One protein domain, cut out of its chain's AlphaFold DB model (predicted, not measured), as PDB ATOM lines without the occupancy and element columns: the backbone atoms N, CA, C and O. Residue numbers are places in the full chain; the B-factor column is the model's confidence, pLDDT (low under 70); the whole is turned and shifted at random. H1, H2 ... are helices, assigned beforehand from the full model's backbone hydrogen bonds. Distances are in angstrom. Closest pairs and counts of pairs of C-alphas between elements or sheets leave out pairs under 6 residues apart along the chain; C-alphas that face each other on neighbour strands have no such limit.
ATOM      1  N   VAL A  43     150.730 151.446 126.275       52.09
ATOM      2  CA  VAL A  43     149.923 152.259 125.352       52.09
ATOM      3  C   VAL A  43     148.868 151.350 124.745       52.09
ATOM      4  O   VAL A  43     149.140 150.600 123.809       52.09
ATOM      5  N   GLY A  44     147.664 151.377 125.315       53.47
ATOM      6  CA  GLY A  44     146.502 150.858 124.608       53.47
ATOM      7  C   GLY A  44     146.287 151.579 123.285       53.47
ATOM      8  O   GLY A  44     146.833 152.665 123.097       53.47
ATOM      9  N   PRO A  45     145.505 151.004 122.356       54.00
ATOM     10  CA  PRO A  45     145.183 151.669 121.091       54.00
ATOM     11  C   PRO A  45     144.638 153.098 121.297       54.00
ATOM     12  O   PRO A  45     144.810 153.937 120.420       54.00
ATOM     13  N   ASP A  46     144.095 153.385 122.488       55.66
ATOM     14  CA  ASP A  46     143.532 154.675 122.899       55.66
ATOM     15  C   ASP A  46     144.488 155.558 123.736       55.66
ATOM     16  O   ASP A  46     144.070 156.563 124.306       55.66
ATOM     17  N   GLY A  47     145.769 155.198 123.876       60.19
ATOM     18  CA  GLY A  47     146.723 155.957 124.700       60.19
ATOM     19  C   GLY A  47     146.709 155.611 126.196       60.19
ATOM     20  O   GLY A  47     147.392 156.257 126.989       60.19
ATOM     21  N   THR A  48     145.948 154.594 126.606       63.69
ATOM     22  CA  THR A  48     145.795 154.189 128.010       63.69
ATOM     23  C   THR A  48     147.060 153.531 128.559       63.69
ATOM     24  O   THR A  48     147.533 152.512 128.050       63.69
ATOM     25  N   VAL A  49     147.581 154.106 129.645       72.44
ATOM     26  CA  VAL A  49     148.788 153.636 130.331       72.44
ATOM     27  C   VAL A  49     148.395 152.697 131.481       72.44
ATOM     28  O   VAL A  49     147.756 153.137 132.436       72.44
ATOM     29  N   VAL A  50     148.770 151.415 131.419       72.19
ATOM     30  CA  VAL A  50     148.680 150.443 132.526       72.19
ATOM     31  C   VAL A  50     149.889 150.586 133.455       72.19
ATOM     32  O   VAL A  50     151.039 150.500 133.028       72.19
ATOM     33  N   THR A  51     149.639 150.820 134.739       80.19
ATOM     34  CA  THR A  51     150.671 150.986 135.768       80.19
ATOM     35  C   THR A  51     150.888 149.691 136.544       80.19
ATOM     36  O   THR A  51     150.063 148.780 136.520       80.19
ATOM     37  N   LYS A  52     152.000 149.610 137.285       78.81
ATOM     38  CA  LYS A  52     152.282 148.459 138.156       78.81
ATOM     39  C   LYS A  52     151.195 148.257 139.222       78.81
ATOM     40  O   LYS A  52     150.908 147.117 139.574       78.81
ATOM     41  N   ASP A  53     150.588 149.340 139.702       79.88
ATOM     42  CA  ASP A  53     149.523 149.275 140.704       79.88
ATOM     43  C   ASP A  53     148.217 148.733 140.120       79.88
ATOM     44  O   ASP A  53     147.506 148.003 140.808       79.88
ATOM     45  N   ASP A  54     147.934 149.005 138.841       80.94
ATOM     46  CA  ASP A  54     146.781 148.415 138.153       80.94
ATOM     47  C   ASP A  54     146.940 146.898 138.026       80.94
ATOM     48  O   ASP A  54     146.021 146.153 138.348       80.94
ATOM     49  N   ILE A  55     148.133 146.440 137.635       81.62
ATOM     50  CA  ILE A  55     148.460 145.010 137.535       81.62
ATOM     51  C   ILE A  55     148.344 144.348 138.909       81.62
ATOM     52  O   ILE A  55     147.756 143.281 139.033       81.62
ATOM     53  N   ARG A  56     148.861 144.992 139.964       80.06
ATOM     54  CA  ARG A  56     148.752 144.471 141.333       80.06
ATOM     55  C   ARG A  56     147.297 144.374 141.786       80.06
ATOM     56  O   ARG A  56     146.925 143.383 142.400       80.06
ATOM     57  N   ARG A  57     146.483 145.394 141.503       83.62
ATOM     58  CA  ARG A  57     145.051 145.397 141.828       83.62
ATOM     59  C   ARG A  57     144.316 144.277 141.098       83.62
ATOM     60  O   ARG A  57     143.423 143.674 141.676       83.62
ATOM     61  N   GLU A  58     144.702 144.019 139.858       82.75
ATOM     62  CA  GLU A  58     144.131 142.963 139.035       82.75
ATOM     63  C   GLU A  58     144.483 141.571 139.553       82.75
ATOM     64  O   GLU A  58     143.611 140.722 139.691       82.75
ATOM     65  N   LEU A  59     145.744 141.371 139.923       82.56
ATOM     66  CA  LEU A  59     146.218 140.126 140.517       82.56
ATOM     67  C   LEU A  59     145.509 139.816 141.843       82.56
ATOM     68  O   LEU A  59     145.168 138.677 142.116       82.56
ATOM     69  N   MET A  60     145.262 140.850 142.652       81.06
ATOM     70  CA  MET A  60     144.615 140.741 143.965       81.06
ATOM     71  C   MET A  60     143.094 140.538 143.889       81.06
ATOM     72  O   MET A  60     142.456 140.387 144.928       81.06
ATOM     73  N   ARG A  61     142.491 140.578 142.693       80.81
ATOM     74  CA  ARG A  61     141.064 140.262 142.519       80.81
ATOM     75  C   ARG A  61     140.786 138.765 142.509       80.81
ATOM     76  O   ARG A  61     139.676 138.385 142.862       80.81
ATOM     77  N   ASP A  62     141.767 137.950 142.130       78.31
ATOM     78  CA  ASP A  62     141.673 136.495 142.187       78.31
ATOM     79  C   ASP A  62     142.582 135.990 143.326       78.31
ATOM     80  O   ASP A  62     143.805 136.142 143.247       78.31
ATOM     81  N   PRO A  63     142.014 135.420 144.407       76.81
ATOM     82  CA  PRO A  63     142.797 134.971 145.554       76.81
ATOM     83  C   PRO A  63     143.780 133.855 145.180       76.81
ATOM     84  O   PRO A  63     144.890 133.827 145.699       76.81
ATOM     85  N   VAL A  64     143.428 132.989 144.225       78.75
ATOM     86  CA  VAL A  64     144.286 131.883 143.782       78.75
ATOM     87  C   VAL A  64     145.471 132.421 142.984       78.75
ATOM     88  O   VAL A  64     146.606 131.998 143.190       78.75
ATOM     89  N   ALA A  65     145.228 133.391 142.099       77.69
ATOM     90  CA  ALA A  65     146.295 134.060 141.354       77.69
ATOM     91  C   ALA A  65     147.242 134.844 142.276       77.69
ATOM     92  O   ALA A  65     148.453 134.863 142.044       77.69
ATOM     93  N   ALA A  66     146.700 135.489 143.313       79.69
ATOM     94  CA  ALA A  66     147.485 136.211 144.305       79.69
ATOM     95  C   ALA A  66     148.378 135.266 145.123       79.69
ATOM     96  O   ALA A  66     149.564 135.559 145.279       79.69
ATOM     97  N   ASP A  67     147.833 134.134 145.575       79.50
ATOM     98  CA  ASP A  67     148.568 133.123 146.338       79.50
ATOM     99  C   ASP A  67     149.682 132.492 145.492       79.50
ATOM    100  O   ASP A  67     150.838 132.485 145.906       79.50
ATOM    101  N   LEU A  68     149.377 132.074 144.258       78.19
ATOM    102  CA  LEU A  68     150.374 131.534 143.322       78.19
ATOM    103  C   LEU A  68     151.487 132.536 143.010       78.19
ATOM    104  O   LEU A  68     152.640 132.156 142.852       78.19
ATOM    105  N   PHE A  69     151.180 133.825 142.892       78.12
ATOM    106  CA  PHE A  69     152.214 134.820 142.615       78.12
ATOM    107  C   PHE A  69     153.067 135.170 143.843       78.12
ATOM    108  O   PHE A  69     154.175 135.682 143.683       78.12
ATOM    109  N   ALA A  70     152.538 134.962 145.051       76.50
ATOM    110  CA  ALA A  70     153.254 135.178 146.304       76.50
ATOM    111  C   ALA A  70     154.087 133.960 146.737       76.50
ATOM    112  O   ALA A  70     154.974 134.118 147.572       76.50
ATOM    113  N   ASP A  71     153.794 132.781 146.189       80.62
ATOM    114  CA  ASP A  71     154.524 131.544 146.447       80.62
ATOM    115  C   ASP A  71     155.862 131.508 145.684       80.62
ATOM    116  O   ASP A  71     155.909 131.667 144.460       80.62
ATOM    117  N   ASP A  72     156.952 131.289 146.422       77.50
ATOM    118  CA  ASP A  72     158.313 131.185 145.889       77.50
ATOM    119  C   ASP A  72     158.537 129.865 145.122       77.50
ATOM    120  O   ASP A  72     159.450 129.786 144.296       77.50
ATOM    121  N   ASP A  73     157.700 128.845 145.356       84.94
ATOM    122  CA  ASP A  73     157.757 127.551 144.661       84.94
ATOM    123  C   ASP A  73     156.998 127.558 143.319       84.94
ATOM    124  O   ASP A  73     157.046 126.587 142.551       84.94
ATOM    125  N   THR A  74     156.312 128.656 142.987       75.19
ATOM    126  CA  THR A  74     155.586 128.778 141.723       75.19
ATOM    127  C   THR A  74     156.553 128.802 140.540       75.19
ATOM    128  O   THR A  74     157.462 129.634 140.491       75.19
ATOM    129  N   PRO A  75     156.344 127.956 139.511       80.88
ATOM    130  CA  PRO A  75     157.197 127.960 138.333       80.88
ATOM    131  C   PRO A  75     157.235 129.337 137.658       80.88
ATOM    132  O   PRO A  75     156.190 129.950 137.423       80.88
ATOM    133  N   ASP A  76     158.428 129.780 137.254       79.44
ATOM    134  CA  ASP A  76     158.655 131.081 136.604       79.44
ATOM    135  C   ASP A  76     157.694 131.351 135.433       79.44
ATOM    136  O   ASP A  76     157.247 132.481 135.221       79.44
ATOM    137  N   ASP A  77     157.355 130.316 134.661       80.06
ATOM    138  CA  ASP A  77     156.434 130.422 133.530       80.06
ATOM    139  C   ASP A  77     154.995 130.731 133.968       80.06
ATOM    140  O   ASP A  77     154.302 131.504 133.300       80.06
ATOM    141  N   VAL A  78     154.567 130.185 135.109       76.50
ATOM    142  CA  VAL A  78     153.248 130.427 135.708       76.50
ATOM    143  C   VAL A  78     153.195 131.835 136.289       76.50
ATOM    144  O   VAL A  78     152.288 132.593 135.951       76.50
ATOM    145  N   ALA A  79     154.206 132.244 137.062       75.38
ATOM    146  CA  ALA A  79     154.298 133.611 137.581       75.38
ATOM    147  C   ALA A  79     154.326 134.650 136.443       75.38
ATOM    148  O   ALA A  79     153.680 135.702 136.511       75.38
ATOM    149  N   ARG A  80     155.025 134.337 135.341       80.56
ATOM    150  CA  ARG A  80     155.044 135.174 134.135       80.56
ATOM    151  C   ARG A  80     153.680 135.237 133.457       80.56
ATOM    152  O   ARG A  80     153.293 136.316 133.010       80.56
ATOM    153  N   TYR A  81     152.971 134.115 133.352       81.31
ATOM    154  CA  TYR A  81     151.618 134.082 132.801       81.31
ATOM    155  C   TYR A  81     150.657 134.926 133.642       81.31
ATOM    156  O   TYR A  81     149.987 135.800 133.091       81.31
ATOM    157  N   LEU A  82     150.673 134.747 134.968       81.38
ATOM    158  CA  LEU A  82     149.843 135.506 135.902       81.38
ATOM    159  C   LEU A  82     150.070 137.016 135.760       81.38
ATOM    160  O   LEU A  82     149.132 137.807 135.667       81.38
ATOM    161  N   PHE A  83     151.333 137.426 135.650       82.56
ATOM    162  CA  PHE A  83     151.677 138.824 135.432       82.56
ATOM    163  C   PHE A  83     151.113 139.382 134.111       82.56
ATOM    164  O   PHE A  83     150.558 140.482 134.088       82.56
ATOM    165  N   LEU A  84     151.272 138.645 133.006       82.06
ATOM    166  CA  LEU A  84     150.841 139.085 131.674       82.06
ATOM    167  C   LEU A  84     149.318 139.157 131.550       82.06
ATOM    168  O   LEU A  84     148.791 140.081 130.933       82.06
ATOM    169  N   GLU A  85     148.610 138.201 132.141       81.94
ATOM    170  CA  GLU A  85     147.152 138.179 132.099       81.94
ATOM    171  C   GLU A  85     146.556 139.267 133.020       81.94
ATOM    172  O   GLU A  85     145.595 139.928 132.625       81.94
ATOM    173  N   ALA A  86     147.202 139.611 134.147       83.81
ATOM    174  CA  ALA A  86     146.826 140.797 134.937       83.81
ATOM    175  C   ALA A  86     147.048 142.090 134.151       83.81
ATOM    176  O   ALA A  86     146.222 142.998 134.183       83.81
ATOM    177  N   GLU A  87     148.158 142.197 133.421       82.25
ATOM    178  CA  GLU A  87     148.414 143.355 132.563       82.25
ATOM    179  C   GLU A  87     147.338 143.504 131.482       82.25
ATOM    180  O   GLU A  87     146.798 144.598 131.285       82.25
ATOM    181  N   ARG A  88     146.965 142.397 130.836       77.62
ATOM    182  CA  ARG A  88     145.902 142.362 129.828       77.62
ATOM    183  C   ARG A  88     144.551 142.789 130.405       77.62
ATOM    184  O   ARG A  88     143.856 143.597 129.790       77.62
ATOM    185  N   ARG A  89     144.165 142.285 131.575       77.00
ATOM    186  CA  ARG A  89     142.875 142.623 132.195       77.00
ATOM    187  C   ARG A  89     142.825 144.049 132.720       77.00
ATOM    188  O   ARG A  89     141.835 144.744 132.498       77.00
ATOM    189  N   ALA A  90     143.917 144.529 133.315       81.06
ATOM    190  CA  ALA A  90     144.057 145.927 133.704       81.06
ATOM    191  C   ALA A  90     143.884 146.866 132.495       81.06
ATOM    192  O   ALA A  90     143.236 147.911 132.596       81.06
ATOM    193  N   MET A  91     144.416 146.472 131.334       75.25
ATOM    194  CA  MET A  91     144.239 147.189 130.072       75.25
ATOM    195  C   MET A  91     142.781 147.181 129.598       75.25
ATOM    196  O   MET A  91     142.230 148.238 129.294       75.25
ATOM    197  N   LEU A  92     142.143 146.009 129.562       75.06
ATOM    198  CA  LEU A  92     140.756 145.863 129.114       75.06
ATOM    199  C   LEU A  92     139.780 146.627 130.017       75.06
ATOM    200  O   LEU A  92     138.903 147.317 129.501       75.06
ATOM    201  N   ARG A  93     139.978 146.609 131.343       76.31
ATOM    202  CA  ARG A  93     139.190 147.427 132.282       76.31
ATOM    203  C   ARG A  93     139.400 148.918 132.081       76.31
ATOM    204  O   ARG A  93     138.431 149.667 132.083       76.31
ATOM    205  N   LYS A  94     140.638 149.366 131.856       76.12
ATOM    206  CA  LYS A  94     140.914 150.783 131.562       76.12
ATOM    207  C   LYS A  94     140.282 151.259 130.259       76.12
ATOM    208  O   LYS A  94     139.865 152.408 130.178       76.12
ATOM    209  N   CYS A  95     140.191 150.386 129.264       70.00
ATOM    210  CA  CYS A  95     139.466 150.655 128.026       70.00
ATOM    211  C   CYS A  95     137.946 150.435 128.152       70.00
ATOM    212  O   CYS A  95     137.253 150.548 127.147       70.00
ATOM    213  N   ASN A  96     137.427 150.115 129.346       69.88
ATOM    214  CA  ASN A  96     136.017 149.800 129.606       69.88
ATOM    215  C   ASN A  96     135.460 148.693 128.682       69.88
ATOM    216  O   ASN A  96     134.329 148.758 128.210       69.88
ATOM    217  N   ARG A  97     136.312 147.710 128.372       66.31
ATOM    218  CA  ARG A  97     136.082 146.596 127.435       66.31
ATOM    219  C   ARG A  97     136.043 145.228 128.113       66.31
ATOM    220  O   ARG A  97     135.963 144.225 127.413       66.31
ATOM    221  N   LEU A  98     136.185 145.187 129.436       64.12
ATOM    222  CA  LEU A  98     136.082 143.956 130.209       64.12
ATOM    223  C   LEU A  98     134.681 143.893 130.817       64.12
ATOM    224  O   LEU A  98     134.295 144.833 131.512       64.12
ATOM    225  N   ASP A  99     133.950 142.814 130.557       59.78
ATOM    226  CA  ASP A  99     132.674 142.559 131.220       59.78
ATOM    227  C   ASP A  99     132.927 142.224 132.703       59.78
ATOM    228  O   ASP A  99     133.909 141.558 133.048       59.78
ATOM    229  N   ASP A 100     132.052 142.690 133.600       55.25
ATOM    230  CA  ASP A 100     132.213 142.559 135.063       55.25
ATOM    231  C   ASP A 100     132.300 141.099 135.559       55.25
ATOM    232  O   ASP A 100     132.776 140.847 136.669       55.25
ATOM    233  N   ASP A 101     131.897 140.145 134.717       56.19
ATOM    234  CA  ASP A 101     131.847 138.703 134.983       56.19
ATOM    235  C   ASP A 101     133.170 137.967 134.645       56.19
ATOM    236  O   ASP A 101     133.305 136.770 134.881       56.19
ATOM    237  N   GLU A 102     134.188 138.664 134.115       56.06
ATOM    238  CA  GLU A 102     135.522 138.106 133.809       56.06
ATOM    239  C   GLU A 102     136.520 138.269 134.979       56.06
ATOM    240  O   GLU A 102     137.625 138.798 134.817       56.06
ATOM    241  N   ASN A 103     136.147 137.856 136.196       58.94
ATOM    242  CA  ASN A 103     137.064 137.915 137.350       58.94
ATOM    243  C   ASN A 103     137.988 136.691 137.470       58.94
ATOM    244  O   ASN A 103     139.082 136.829 138.011       58.94
ATOM    245  N   ASP A 104     137.637 135.545 136.885       61.09
ATOM    246  CA  ASP A 104     138.407 134.300 137.031       61.09
ATOM    247  C   ASP A 104     139.631 134.279 136.125       61.09
ATOM    248  O   ASP A 104     139.483 134.252 134.903       61.09
ATOM    249  N   PHE A 105     140.845 134.272 136.683       59.44
ATOM    250  CA  PHE A 105     142.096 134.354 135.909       59.44
ATOM    251  C   PHE A 105     142.292 133.222 134.900       59.44
ATOM    252  O   PHE A 105     142.906 133.404 133.851       59.44
ATOM    253  N   PHE A 106     141.726 132.064 135.221       60.44
ATOM    254  CA  PHE A 106     141.830 130.840 134.440       60.44
ATOM    255  C   PHE A 106     140.637 130.610 133.507       60.44
ATOM    256  O   PHE A 106     140.617 129.608 132.789       60.44
ATOM    257  N   ALA A 107     139.646 131.509 133.489       60.06
ATOM    258  CA  ALA A 107     138.556 131.400 132.533       60.06
ATOM    259  C   ALA A 107     139.114 131.516 131.102       60.06
ATOM    260  O   ALA A 107     139.890 132.434 130.809       60.06
TER     261      ALA A 107
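AT A GLANCE: This is residues 43 to 107 of the 124 residues of an uncharacterized protein of Acidimicrobiia bacterium (UniProt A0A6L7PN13). One long helix, H3, has two short helices, H1 and H2, packed on it one after the other along its length: H1 crosses it with residues 82 to 90 of H3 beneath, and H2 meets it nearer its beginning, at residues 79 to 82. An unnamed tail, residues 95 to 107, folds back from the end of H3, and residues 72 to 77, of which 76 and 77 belong to H3, stick out at one end. The printed part has 65 residues with three named helices, in the order H1, H2, H3, and no named strand; its class is all helix. It is compact, with a radius of gyration of the C-alphas of 11.9 A, yet elongated in outline, spanning 37 by 23 by 17 A.

IN THESE COORDINATES: After residues 43 to 51, H1 takes residues 52 to 59, starting at C-alpha 52 (152.282, 148.459, 138.156) and measuring 10.6 A from first to last C-alpha. H2, residues 63 to 70, measures 10.5 A. H3, residues 76 to 94, measures 27.0 A and ends at C-alpha 94 (140.914, 150.783, 131.562).

HOW THE PARTS SIT: H1 and H3 touch, with residues 82 to 90 of H3 alone; their closest C-alphas, Ile 55 and Ala 86, are 5.2 A apart, and their lines are about perpendicular at 78 degrees. H2 and H3 touch, with residues 79 to 82 of H3 alone; the closest C-alphas, Phe 69 and Ala 79, are 5.6 A apart. Their steep tilt is 52 degrees, opposite ways. H1 and H2 are close but not clearly touching; their closest C-alphas, Leu 59 and Ala 66, are 5.6 A apart. In H1, H2 and H3 every O i to N i+4 pair is within hydrogen-bond range.

THE WHOLE: The C-alphas farthest apart, Asp 46 and Asp 73, are 37.6 A apart. The printed part has no cut, and the links H1 to H2 and H2 to H3 are tight. Mean pLDDT of the printed part is 73.6; residues 43 to 48 and 96 to 107 are under 70.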